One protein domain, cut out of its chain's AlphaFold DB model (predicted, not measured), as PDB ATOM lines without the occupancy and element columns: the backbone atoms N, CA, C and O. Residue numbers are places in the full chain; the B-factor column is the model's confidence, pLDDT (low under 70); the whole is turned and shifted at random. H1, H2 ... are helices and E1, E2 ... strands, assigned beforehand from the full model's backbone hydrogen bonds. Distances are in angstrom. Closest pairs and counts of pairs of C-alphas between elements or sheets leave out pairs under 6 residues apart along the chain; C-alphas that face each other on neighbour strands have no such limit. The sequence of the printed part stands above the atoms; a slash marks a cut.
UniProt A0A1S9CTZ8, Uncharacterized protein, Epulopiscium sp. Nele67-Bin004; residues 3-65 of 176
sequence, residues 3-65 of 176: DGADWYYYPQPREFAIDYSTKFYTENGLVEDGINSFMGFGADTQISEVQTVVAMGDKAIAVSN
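AT A GLANCE: This is residues 3 to 65 of the 176 residues of an uncharacterized protein of Epulopiscium sp. Nele67-Bin004 (UniProt A0A1S9CTZ8). With little regular structure, this is a small twisted sheet of four strands, with one short helix, H1, over one face near the E2 and E1 end of the sheet, and long loops; residues 3 to 13 stick out. The 63 printed residues include 23 in named elements, E1 E2 H1 E3 E4 along the chain, class mixed; the mixed sheet runs E2 E1 E4 E3. It is only just compact, close to loose: radius of gyration of the C-alphas 12.4 A, spans 32 by 22 by 20 A.

HOW THE PARTS SIT: E1, residues 23 to 26, is parallel to its neighbour E4, residues 59 to 64, with N 25 and O 63 within hydrogen-bond range at 2.8 A. E2, residues 29 to 31, forms an antiparallel hairpin with E1, N 31 to O 24 being 2.8 A. E3, residues 52 to 56, forms one with E4, N 54 to O 62 being 2.9 A. H1, residues 34 to 38, is on the sheet, height 7.8 A; its closest C-alphas to E1 are Gly 34 and Phe 24, 5.1 A apart. H1's O i to N i+4 pair is within hydrogen-bond range. E2, H1, E3 make a split strand-helix-strand unit, same-way strands with E1 and E4 between, its crossover right-handed.

IN THESE COORDINATES: E1, 10.3 A, begins at C-alpha 23 (-39.996, -41.344, -28.712); E4, 14.6 A, ends at C-alpha 64 (-43.019, -37.808, -35.701). E3 measures 13.5 A.

THE WHOLE: The farthest C-alphas, Gly 4 and Gly 42, are 36.8 A apart. The printed part has no cut; the link H1 to E3 is long. Residues 3 to 11 and 40 to 48 have pLDDT under 70.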
ATOM      1  N   ASP A   3     -49.463 -22.705 -30.691       57.41
ATOM      2  CA  ASP A   3     -50.346 -21.821 -29.921       57.41
ATOM      3  C   ASP A   3     -51.793 -22.158 -30.291       57.41
ATOM      4  O   ASP A   3     -52.300 -21.770 -31.345       57.41
ATOM      5  N   GLY A   4     -52.423 -23.017 -29.489       64.88
ATOM      6  CA  GLY A   4     -53.692 -23.645 -29.848       64.88
ATOM      7  C   GLY A   4     -53.569 -24.492 -31.120       64.88
ATOM      8  O   GLY A   4     -53.008 -25.580 -31.091       64.88
ATOM      9  N   ALA A   5     -54.109 -23.992 -32.233       62.44
ATOM     10  CA  ALA A   5     -54.071 -24.649 -33.543       62.44
ATOM     11  C   ALA A   5     -53.065 -24.015 -34.523       62.44
ATOM     12  O   ALA A   5     -52.946 -24.472 -35.659       62.44
ATOM     13  N   ASP A   6     -52.341 -22.975 -34.105       66.75
ATOM     14  CA  ASP A   6     -51.434 -22.252 -34.986       66.75
ATOM     15  C   ASP A   6     -49.995 -22.746 -34.833       66.75
ATOM     16  O   ASP A   6     -49.451 -22.904 -33.734       66.75
ATOM     17  N   TRP A   7     -49.348 -22.955 -35.976       69.06
ATOM     18  CA  TRP A   7     -47.937 -23.299 -36.041       69.06
ATOM     19  C   TRP A   7     -47.084 -22.039 -36.104       69.06
ATOM     20  O   TRP A   7     -47.093 -21.314 -37.098       69.06
ATOM     21  N   TYR A   8     -46.270 -21.809 -35.075       67.88
ATOM     22  CA  TYR A   8     -45.305 -20.717 -35.106       67.88
ATOM     23  C   TYR A   8     -44.013 -21.128 -35.825       67.88
ATOM     24  O   TYR A   8     -43.285 -22.009 -35.348       67.88
ATOM     25  N   TYR A   9     -43.713 -20.455 -36.938       67.00
ATOM     26  CA  TYR A   9     -42.476 -20.632 -37.697       67.00
ATOM     27  C   TYR A   9     -41.320 -19.844 -37.071       67.00
ATOM     28  O   TYR A   9     -41.434 -18.648 -36.799       67.00
ATOM     29  N   TYR A  10     -40.175 -20.504 -36.893       65.69
ATOM     30  CA  TYR A  10     -38.930 -19.849 -36.501       65.69
ATOM     31  C   TYR A  10     -37.962 -19.837 -37.692       65.69
ATOM     32  O   TYR A  10     -37.602 -20.906 -38.175       65.69
ATOM     33  N   PRO A  11     -37.498 -18.660 -38.152       66.62
ATOM     34  CA  PRO A  11     -36.600 -18.557 -39.305       66.62
ATOM     35  C   PRO A  11     -35.154 -18.974 -39.003       66.62
ATOM     36  O   PRO A  11     -34.345 -19.072 -39.922       66.62
ATOM     37  N   GLN A  12     -34.807 -19.180 -37.729       74.88
ATOM     38  CA  GLN A  12     -33.487 -19.647 -37.320       74.88
ATOM     39  C   GLN A  12     -33.509 -21.159 -37.082       74.88
ATOM     40  O   GLN A  12     -34.453 -21.639 -36.442       74.88
ATOM     41  N   PRO A  13     -32.471 -21.892 -37.530       77.81
ATOM     42  CA  PRO A  13     -32.294 -23.290 -37.166       77.81
ATOM     43  C   PRO A  13     -32.359 -23.458 -35.648       77.81
ATOM     44  O   PRO A  13     -31.751 -22.684 -34.904       77.81
ATOM     45  N   ARG A  14     -33.116 -24.457 -35.198       80.44
ATOM     46  CA  ARG A  14     -33.162 -24.872 -33.798       80.44
ATOM     47  C   ARG A  14     -32.606 -26.274 -33.683       80.44
ATOM     48  O   ARG A  14     -32.927 -27.138 -34.494       80.44
ATOM     49  N   GLU A  15     -31.806 -26.477 -32.652       84.75
ATOM     50  CA  GLU A  15     -31.271 -27.776 -32.284       84.75
ATOM     51  C   GLU A  15     -32.012 -28.264 -31.042       84.75
ATOM     52  O   GLU A  15     -32.299 -27.481 -30.135       84.75
ATOM     53  N   PHE A  16     -32.331 -29.555 -31.015       87.38
ATOM     54  CA  PHE A  16     -32.947 -30.206 -29.867       87.38
ATOM     55  C   PHE A  16     -32.104 -31.411 -29.476       87.38
ATOM     56  O   PHE A  16     -31.713 -32.209 -30.329       87.38
ATOM     57  N   ALA A  17     -31.840 -31.561 -28.182       89.38
ATOM     58  CA  ALA A  17     -31.206 -32.755 -27.658       89.38
ATOM     59  C   ALA A  17     -32.172 -33.943 -27.770       89.38
ATOM     60  O   ALA A  17     -33.326 -33.855 -27.337       89.38
ATOM     61  N   ILE A  18     -31.682 -35.051 -28.321       89.00
ATOM     62  CA  ILE A  18     -32.361 -36.351 -28.342       89.00
ATOM     63  C   ILE A  18     -31.598 -37.324 -27.440       89.00
ATOM     64  O   ILE A  18     -30.376 -37.236 -27.316       89.00
ATOM     65  N   ASP A  19     -32.306 -38.253 -26.809       89.19
ATOM     66  CA  ASP A  19     -31.708 -39.353 -26.051       89.19
ATOM     67  C   ASP A  19     -32.592 -40.607 -26.123       89.19
ATOM     68  O   ASP A  19     -33.623 -40.618 -26.792       89.19
ATOM     69  N   TYR A  20     -32.205 -41.679 -25.429       88.38
ATOM     70  CA  TYR A  20     -32.962 -42.939 -25.410       88.38
ATOM     71  C   TYR A  20     -34.383 -42.820 -24.826       88.38
ATOM     72  O   TYR A  20     -35.147 -43.776 -24.902       88.38
ATOM     73  N   SER A  21     -34.746 -41.683 -24.220       89.50
ATOM     74  CA  SER A  21     -36.116 -41.407 -23.773       89.50
ATOM     75  C   SER A  21     -36.961 -40.672 -24.818       89.50
ATOM     76  O   SER A  21     -38.179 -40.585 -24.653       89.50
ATOM     77  N   THR A  22     -36.350 -40.154 -25.890       91.00
ATOM     78  CA  THR A  22     -37.063 -39.545 -27.015       91.00
ATOM     79  C   THR A  22     -37.830 -40.622 -27.781       91.00
ATOM     80  O   THR A  22     -37.259 -41.619 -28.218       91.00
ATOM     81  N   LYS A  23     -39.137 -40.418 -27.963       92.00
ATOM     82  CA  LYS A  23     -39.996 -41.344 -28.712       92.00
ATOM     83  C   LYS A  23     -40.035 -40.980 -30.193       92.00
ATOM     84  O   LYS A  23     -40.154 -39.806 -30.526       92.00
ATOM     85  N   PHE A  24     -39.999 -41.974 -31.072       91.25
ATOM     86  CA  PHE A  24     -40.042 -41.763 -32.520       91.25
ATOM     87  C   PHE A  24     -41.275 -42.433 -33.108       91.25
ATOM     88  O   PHE A  24     -41.519 -43.609 -32.849       91.25
ATOM     89  N   TYR A  25     -42.040 -41.689 -33.896       90.94
ATOM     90  CA  TYR A  25     -43.286 -42.140 -34.498       90.94
ATOM     91  C   TYR A  25     -43.180 -42.094 -36.022       90.94
ATOM     92  O   TYR A  25     -42.749 -41.099 -36.606       90.94
ATOM     93  N   THR A  26     -43.587 -43.187 -36.655       89.94
ATOM     94  CA  THR A  26     -43.688 -43.332 -38.112       89.94
ATOM     95  C   THR A  26     -45.127 -43.648 -38.487       89.94
ATOM     96  O   THR A  26     -45.943 -43.900 -37.604       89.94
ATOM     97  N   GLU A  27     -45.449 -43.718 -39.778       87.38
ATOM     98  CA  GLU A  27     -46.792 -44.085 -40.266       87.38
ATOM     99  C   GLU A  27     -47.315 -45.418 -39.692       87.38
ATOM    100  O   GLU A  27     -48.521 -45.640 -39.647       87.38
ATOM    101  N   ASN A  28     -46.419 -46.287 -39.209       88.00
ATOM    102  CA  ASN A  28     -46.756 -47.562 -38.572       88.00
ATOM    103  C   ASN A  28     -46.892 -47.485 -37.037       88.00
ATOM    104  O   ASN A  28     -47.191 -48.495 -36.404       88.00
ATOM    105  N   GLY A  29     -46.659 -46.321 -36.427       88.38
ATOM    106  CA  GLY A  29     -46.691 -46.106 -34.981       88.38
ATOM    107  C   GLY A  29     -45.320 -45.856 -34.348       88.38
ATOM    108  O   GLY A  29     -44.364 -45.437 -35.010       88.38
ATOM    109  N   LEU A  30     -45.247 -46.095 -33.035       89.69
ATOM    110  CA  LEU A  30     -44.036 -45.952 -32.223       89.69
ATOM    111  C   LEU A  30     -42.944 -46.937 -32.673       89.69
ATOM    112  O   LEU A  30     -43.191 -48.132 -32.822       89.69
ATOM    113  N   VAL A  31     -41.719 -46.437 -32.821       89.81
ATOM    114  CA  VAL A  31     -40.527 -47.238 -33.117       89.81
ATOM    115  C   VAL A  31     -39.740 -47.460 -31.824       89.81
ATOM    116  O   VAL A  31     -39.103 -46.535 -31.320       89.81
ATOM    117  N   GLU A  32     -39.768 -48.688 -31.298       84.94
ATOM    118  CA  GLU A  32     -39.117 -49.066 -30.026       84.94
ATOM    119  C   GLU A  32     -37.604 -48.769 -30.004       84.94
ATOM    120  O   GLU A  32     -37.073 -48.362 -28.975       84.94
ATOM    121  N   ASP A  33     -36.915 -48.900 -31.147       82.75
ATOM    122  CA  ASP A  33     -35.498 -48.533 -31.317       82.75
ATOM    123  C   ASP A  33     -35.317 -47.335 -32.269       82.75
ATOM    124  O   ASP A  33     -34.495 -47.311 -33.195       82.75
ATOM    125  N   GLY A  34     -36.175 -46.333 -32.078       81.31
ATOM    126  CA  GLY A  34     -36.268 -45.174 -32.957       81.31
ATOM    127  C   GLY A  34     -34.987 -44.352 -33.032       81.31
ATOM    128  O   GLY A  34     -34.631 -43.891 -34.110       81.31
ATOM    129  N   ILE A  35     -34.251 -44.223 -31.924       83.81
ATOM    130  CA  ILE A  35     -33.025 -43.415 -31.883       83.81
ATOM    131  C   ILE A  35     -31.928 -43.974 -32.792       83.81
ATOM    132  O   ILE A  35     -31.309 -43.209 -33.527       83.81
ATOM    133  N   ASN A  36     -31.715 -45.293 -32.802       81.31
ATOM    134  CA  ASN A  36     -30.703 -45.915 -33.657       81.31
ATOM    135  C   ASN A  36     -31.087 -45.812 -35.135       81.31
ATOM    136  O   ASN A  36     -30.229 -45.573 -35.983       81.31
ATOM    137  N   SER A  37     -32.384 -45.939 -35.425       77.31
ATOM    138  CA  SER A  37     -32.927 -45.764 -36.775       77.31
ATOM    139  C   SER A  37     -32.775 -44.314 -37.254       77.31
ATOM    140  O   SER A  37     -32.364 -44.072 -38.383       77.31
ATOM    141  N   PHE A  38     -33.038 -43.344 -36.375       77.12
ATOM    142  CA  PHE A  38     -32.982 -41.914 -36.676       77.12
ATOM    143  C   PHE A  38     -31.548 -41.377 -36.793       77.12
ATOM    144  O   PHE A  38     -31.260 -40.540 -37.644       77.12
ATOM    145  N   MET A  39     -30.625 -41.869 -35.958       72.69
ATOM    146  CA  MET A  39     -29.201 -41.508 -35.995       72.69
ATOM    147  C   MET A  39     -28.401 -42.283 -37.053       72.69
ATOM    148  O   MET A  39     -27.197 -42.058 -37.196       72.69
ATOM    149  N   GLY A  40     -29.033 -43.210 -37.774       61.25
ATOM    150  CA  GLY A  40     -28.377 -44.017 -38.791       61.25
ATOM    151  C   GLY A  40     -27.747 -43.154 -39.887       61.25
ATOM    152  O   GLY A  40     -28.439 -42.534 -40.689       61.25
ATOM    153  N   PHE A  41     -26.415 -43.154 -39.969       52.09
ATOM    154  CA  PHE A  41     -25.657 -42.549 -41.070       52.09
ATOM    155  C   PHE A  41     -25.645 -43.501 -42.285       52.09
ATOM    156  O   PHE A  41     -24.612 -44.074 -42.628       52.09
ATOM    157  N   GLY A  42     -26.816 -43.744 -42.880       55.28
ATOM    158  CA  GLY A  42     -27.017 -44.637 -44.031       55.28
ATOM    159  C   GLY A  42     -27.672 -43.945 -45.231       55.28
ATOM    160  O   GLY A  42     -27.785 -42.727 -45.273       55.28
ATOM    161  N   ALA A  43     -28.128 -44.718 -46.220       51.91
ATOM    162  CA  ALA A  43     -28.917 -44.177 -47.337       51.91
ATOM    163  C   ALA A  43     -30.299 -43.646 -46.893       51.91
ATOM    164  O   ALA A  43     -30.896 -42.843 -47.603       51.91
ATOM    165  N   ASP A  44     -30.750 -44.046 -45.701       54.28
ATOM    166  CA  ASP A  44     -32.039 -43.693 -45.095       54.28
ATOM    167  C   ASP A  44     -31.946 -42.467 -44.163       54.28
ATOM    168  O   ASP A  44     -32.778 -42.269 -43.280       54.28
ATOM    169  N   THR A  45     -30.906 -41.634 -44.313       55.84
ATOM    170  CA  THR A  45     -30.763 -40.415 -43.504       55.84
ATOM    171  C   THR A  45     -31.927 -39.457 -43.754       55.84
ATOM    172  O   THR A  45     -32.105 -38.978 -44.875       55.84
ATOM    173  N   GLN A  46     -32.643 -39.065 -42.698       63.56
ATOM    174  CA  GLN A  46     -33.802 -38.160 -42.765       63.56
ATOM    175  C   GLN A  46     -33.453 -36.676 -43.002       63.56
ATOM    176  O   GLN A  46     -34.226 -35.776 -42.688       63.56
ATOM    177  N   ILE A  47     -32.288 -36.394 -43.597       61.09
ATOM    178  CA  ILE A  47     -31.751 -35.039 -43.828       61.09
ATOM    179  C   ILE A  47     -32.680 -34.188 -44.713       61.09
ATOM    180  O   ILE A  47     -32.611 -32.962 -44.680       61.09
ATOM    181  N   SER A  48     -33.544 -34.815 -45.515       64.62
ATOM    182  CA  SER A  48     -34.499 -34.133 -46.403       64.62
ATOM    183  C   SER A  48     -35.966 -34.358 -46.030       64.62
ATOM    184  O   SER A  48     -36.846 -33.967 -46.795       64.62
ATOM    185  N   GLU A  49     -36.247 -34.978 -44.882       73.25
ATOM    186  CA  GLU A  49     -37.618 -35.248 -44.451       73.25
ATOM    187  C   GLU A  49     -38.133 -34.167 -43.502       73.25
ATOM    188  O   GLU A  49     -37.410 -33.646 -42.651       73.25
ATOM    189  N   VAL A  50     -39.414 -33.829 -43.644       77.50
ATOM    190  CA  VAL A  50     -40.097 -32.935 -42.711       77.50
ATOM    191  C   VAL A  50     -40.541 -33.761 -41.514       77.50
ATOM    192  O   VAL A  50     -41.349 -34.673 -41.652       77.50
ATOM    193  N   GLN A  51     -40.016 -33.419 -40.342       84.44
ATOM    194  CA  GLN A  51     -40.337 -34.076 -39.081       84.44
ATOM    195  C   GLN A  51     -40.983 -33.069 -38.131       84.44
ATOM    196  O   GLN A  51     -40.540 -31.923 -38.010       84.44
ATOM    197  N   THR A  52     -42.015 -33.504 -37.416       86.44
ATOM    198  CA  THR A  52     -42.564 -32.760 -36.287       86.44
ATOM    199  C   THR A  52     -41.830 -33.151 -35.015       86.44
ATOM    200  O   THR A  52     -41.778 -34.324 -34.654       86.44
ATOM    201  N   VAL A  53     -41.313 -32.158 -34.294       87.12
ATOM    202  CA  VAL A  53     -40.657 -32.352 -32.997       87.12
ATOM    203  C   VAL A  53     -41.522 -31.756 -31.894       87.12
ATOM    204  O   VAL A  53     -41.840 -30.566 -31.915       87.12
ATOM    205  N   VAL A  54     -41.860 -32.574 -30.900       87.62
ATOM    206  CA  VAL A  54     -42.400 -32.109 -29.620       87.62
ATOM    207  C   VAL A  54     -41.243 -32.042 -28.637       87.62
ATOM    208  O   VAL A  54     -40.559 -33.040 -28.400       87.62
ATOM    209  N   ALA A  55     -41.020 -30.865 -28.063       87.31
ATOM    210  CA  ALA A  55     -39.907 -30.604 -27.164       87.31
ATOM    211  C   ALA A  55     -40.374 -29.957 -25.858       87.31
ATOM    212  O   ALA A  55     -41.323 -29.175 -25.839       87.31
ATOM    213  N   MET A  56     -39.659 -30.267 -24.779       85.06
ATOM    214  CA  MET A  56     -39.765 -29.595 -23.490       85.06
ATOM    215  C   MET A  56     -38.444 -28.858 -23.240       85.06
ATOM    216  O   MET A  56     -37.414 -29.476 -22.972       85.06
ATOM    217  N   GLY A  57     -38.466 -27.531 -23.389       85.81
ATOM    218  CA  GLY A  57     -37.242 -26.728 -23.461       85.81
ATOM    219  C   GLY A  57     -36.430 -27.079 -24.710       85.81
ATOM    220  O   GLY A  57     -36.977 -27.115 -25.811       85.81
ATOM    221  N   ASP A  58     -35.148 -27.388 -24.521       86.88
ATOM    222  CA  ASP A  58     -34.225 -27.753 -25.605       86.88
ATOM    223  C   ASP A  58     -34.105 -29.277 -25.800       86.88
ATOM    224  O   ASP A  58     -33.248 -29.747 -26.546       86.88
ATOM    225  N   LYS A  59     -34.953 -30.076 -25.136       89.69
ATOM    226  CA  LYS A  59     -34.967 -31.541 -25.253       89.69
ATOM    227  C   LYS A  59     -36.201 -32.019 -26.012       89.69
ATOM    228  O   LYS A  59     -37.329 -31.714 -25.624       89.69
ATOM    229  N   ALA A  60     -35.995 -32.825 -27.050       89.81
ATOM    230  CA  ALA A  60     -37.074 -33.487 -27.770       89.81
ATOM    231  C   ALA A  60     -37.644 -34.649 -26.940       89.81
ATOM    232  O   ALA A  60     -36.918 -35.555 -26.523       89.81
ATOM    233  N   ILE A  61     -38.960 -34.634 -26.725       91.75
ATOM    234  CA  ILE A  61     -39.698 -35.722 -26.070       91.75
ATOM    235  C   ILE A  61     -40.330 -36.673 -27.091       91.75
ATOM    236  O   ILE A  61     -40.470 -37.863 -26.813       91.75
ATOM    237  N   ALA A  62     -40.667 -36.169 -28.281       91.06
ATOM    238  CA  ALA A  62     -41.133 -36.982 -29.393       91.06
ATOM    239  C   ALA A  62     -40.725 -36.387 -30.747       91.06
ATOM    240  O   ALA A  62     -40.675 -35.167 -30.907       91.06
ATOM    241  N   VAL A  63     -40.490 -37.261 -31.722       90.44
ATOM    242  CA  VAL A  63     -40.294 -36.934 -33.138       90.44
ATOM    243  C   VAL A  63     -41.287 -37.764 -33.947       90.44
ATOM    244  O   VAL A  63     -41.415 -38.961 -33.704       90.44
ATOM    245  N   SER A  64     -42.015 -37.143 -34.867       90.25
ATOM    246  CA  SER A  64     -43.019 -37.808 -35.701       90.25
ATOM    247  C   SER A  64     -42.932 -37.348 -37.150       90.25
ATOM    248  O   SER A  64     -42.805 -36.151 -37.406       90.25
ATOM    249  N   ASN A  65     -43.109 -38.281 -38.084       88.94
ATOM    250  CA  ASN A  65     -43.188 -37.995 -39.516       88.94
ATOM    251  C   ASN A  65     -44.599 -37.605 -39.995       88.94
ATOM    252  O   ASN A  65     -44.879 -37.635 -41.193       88.94
TER     253      ASN A  65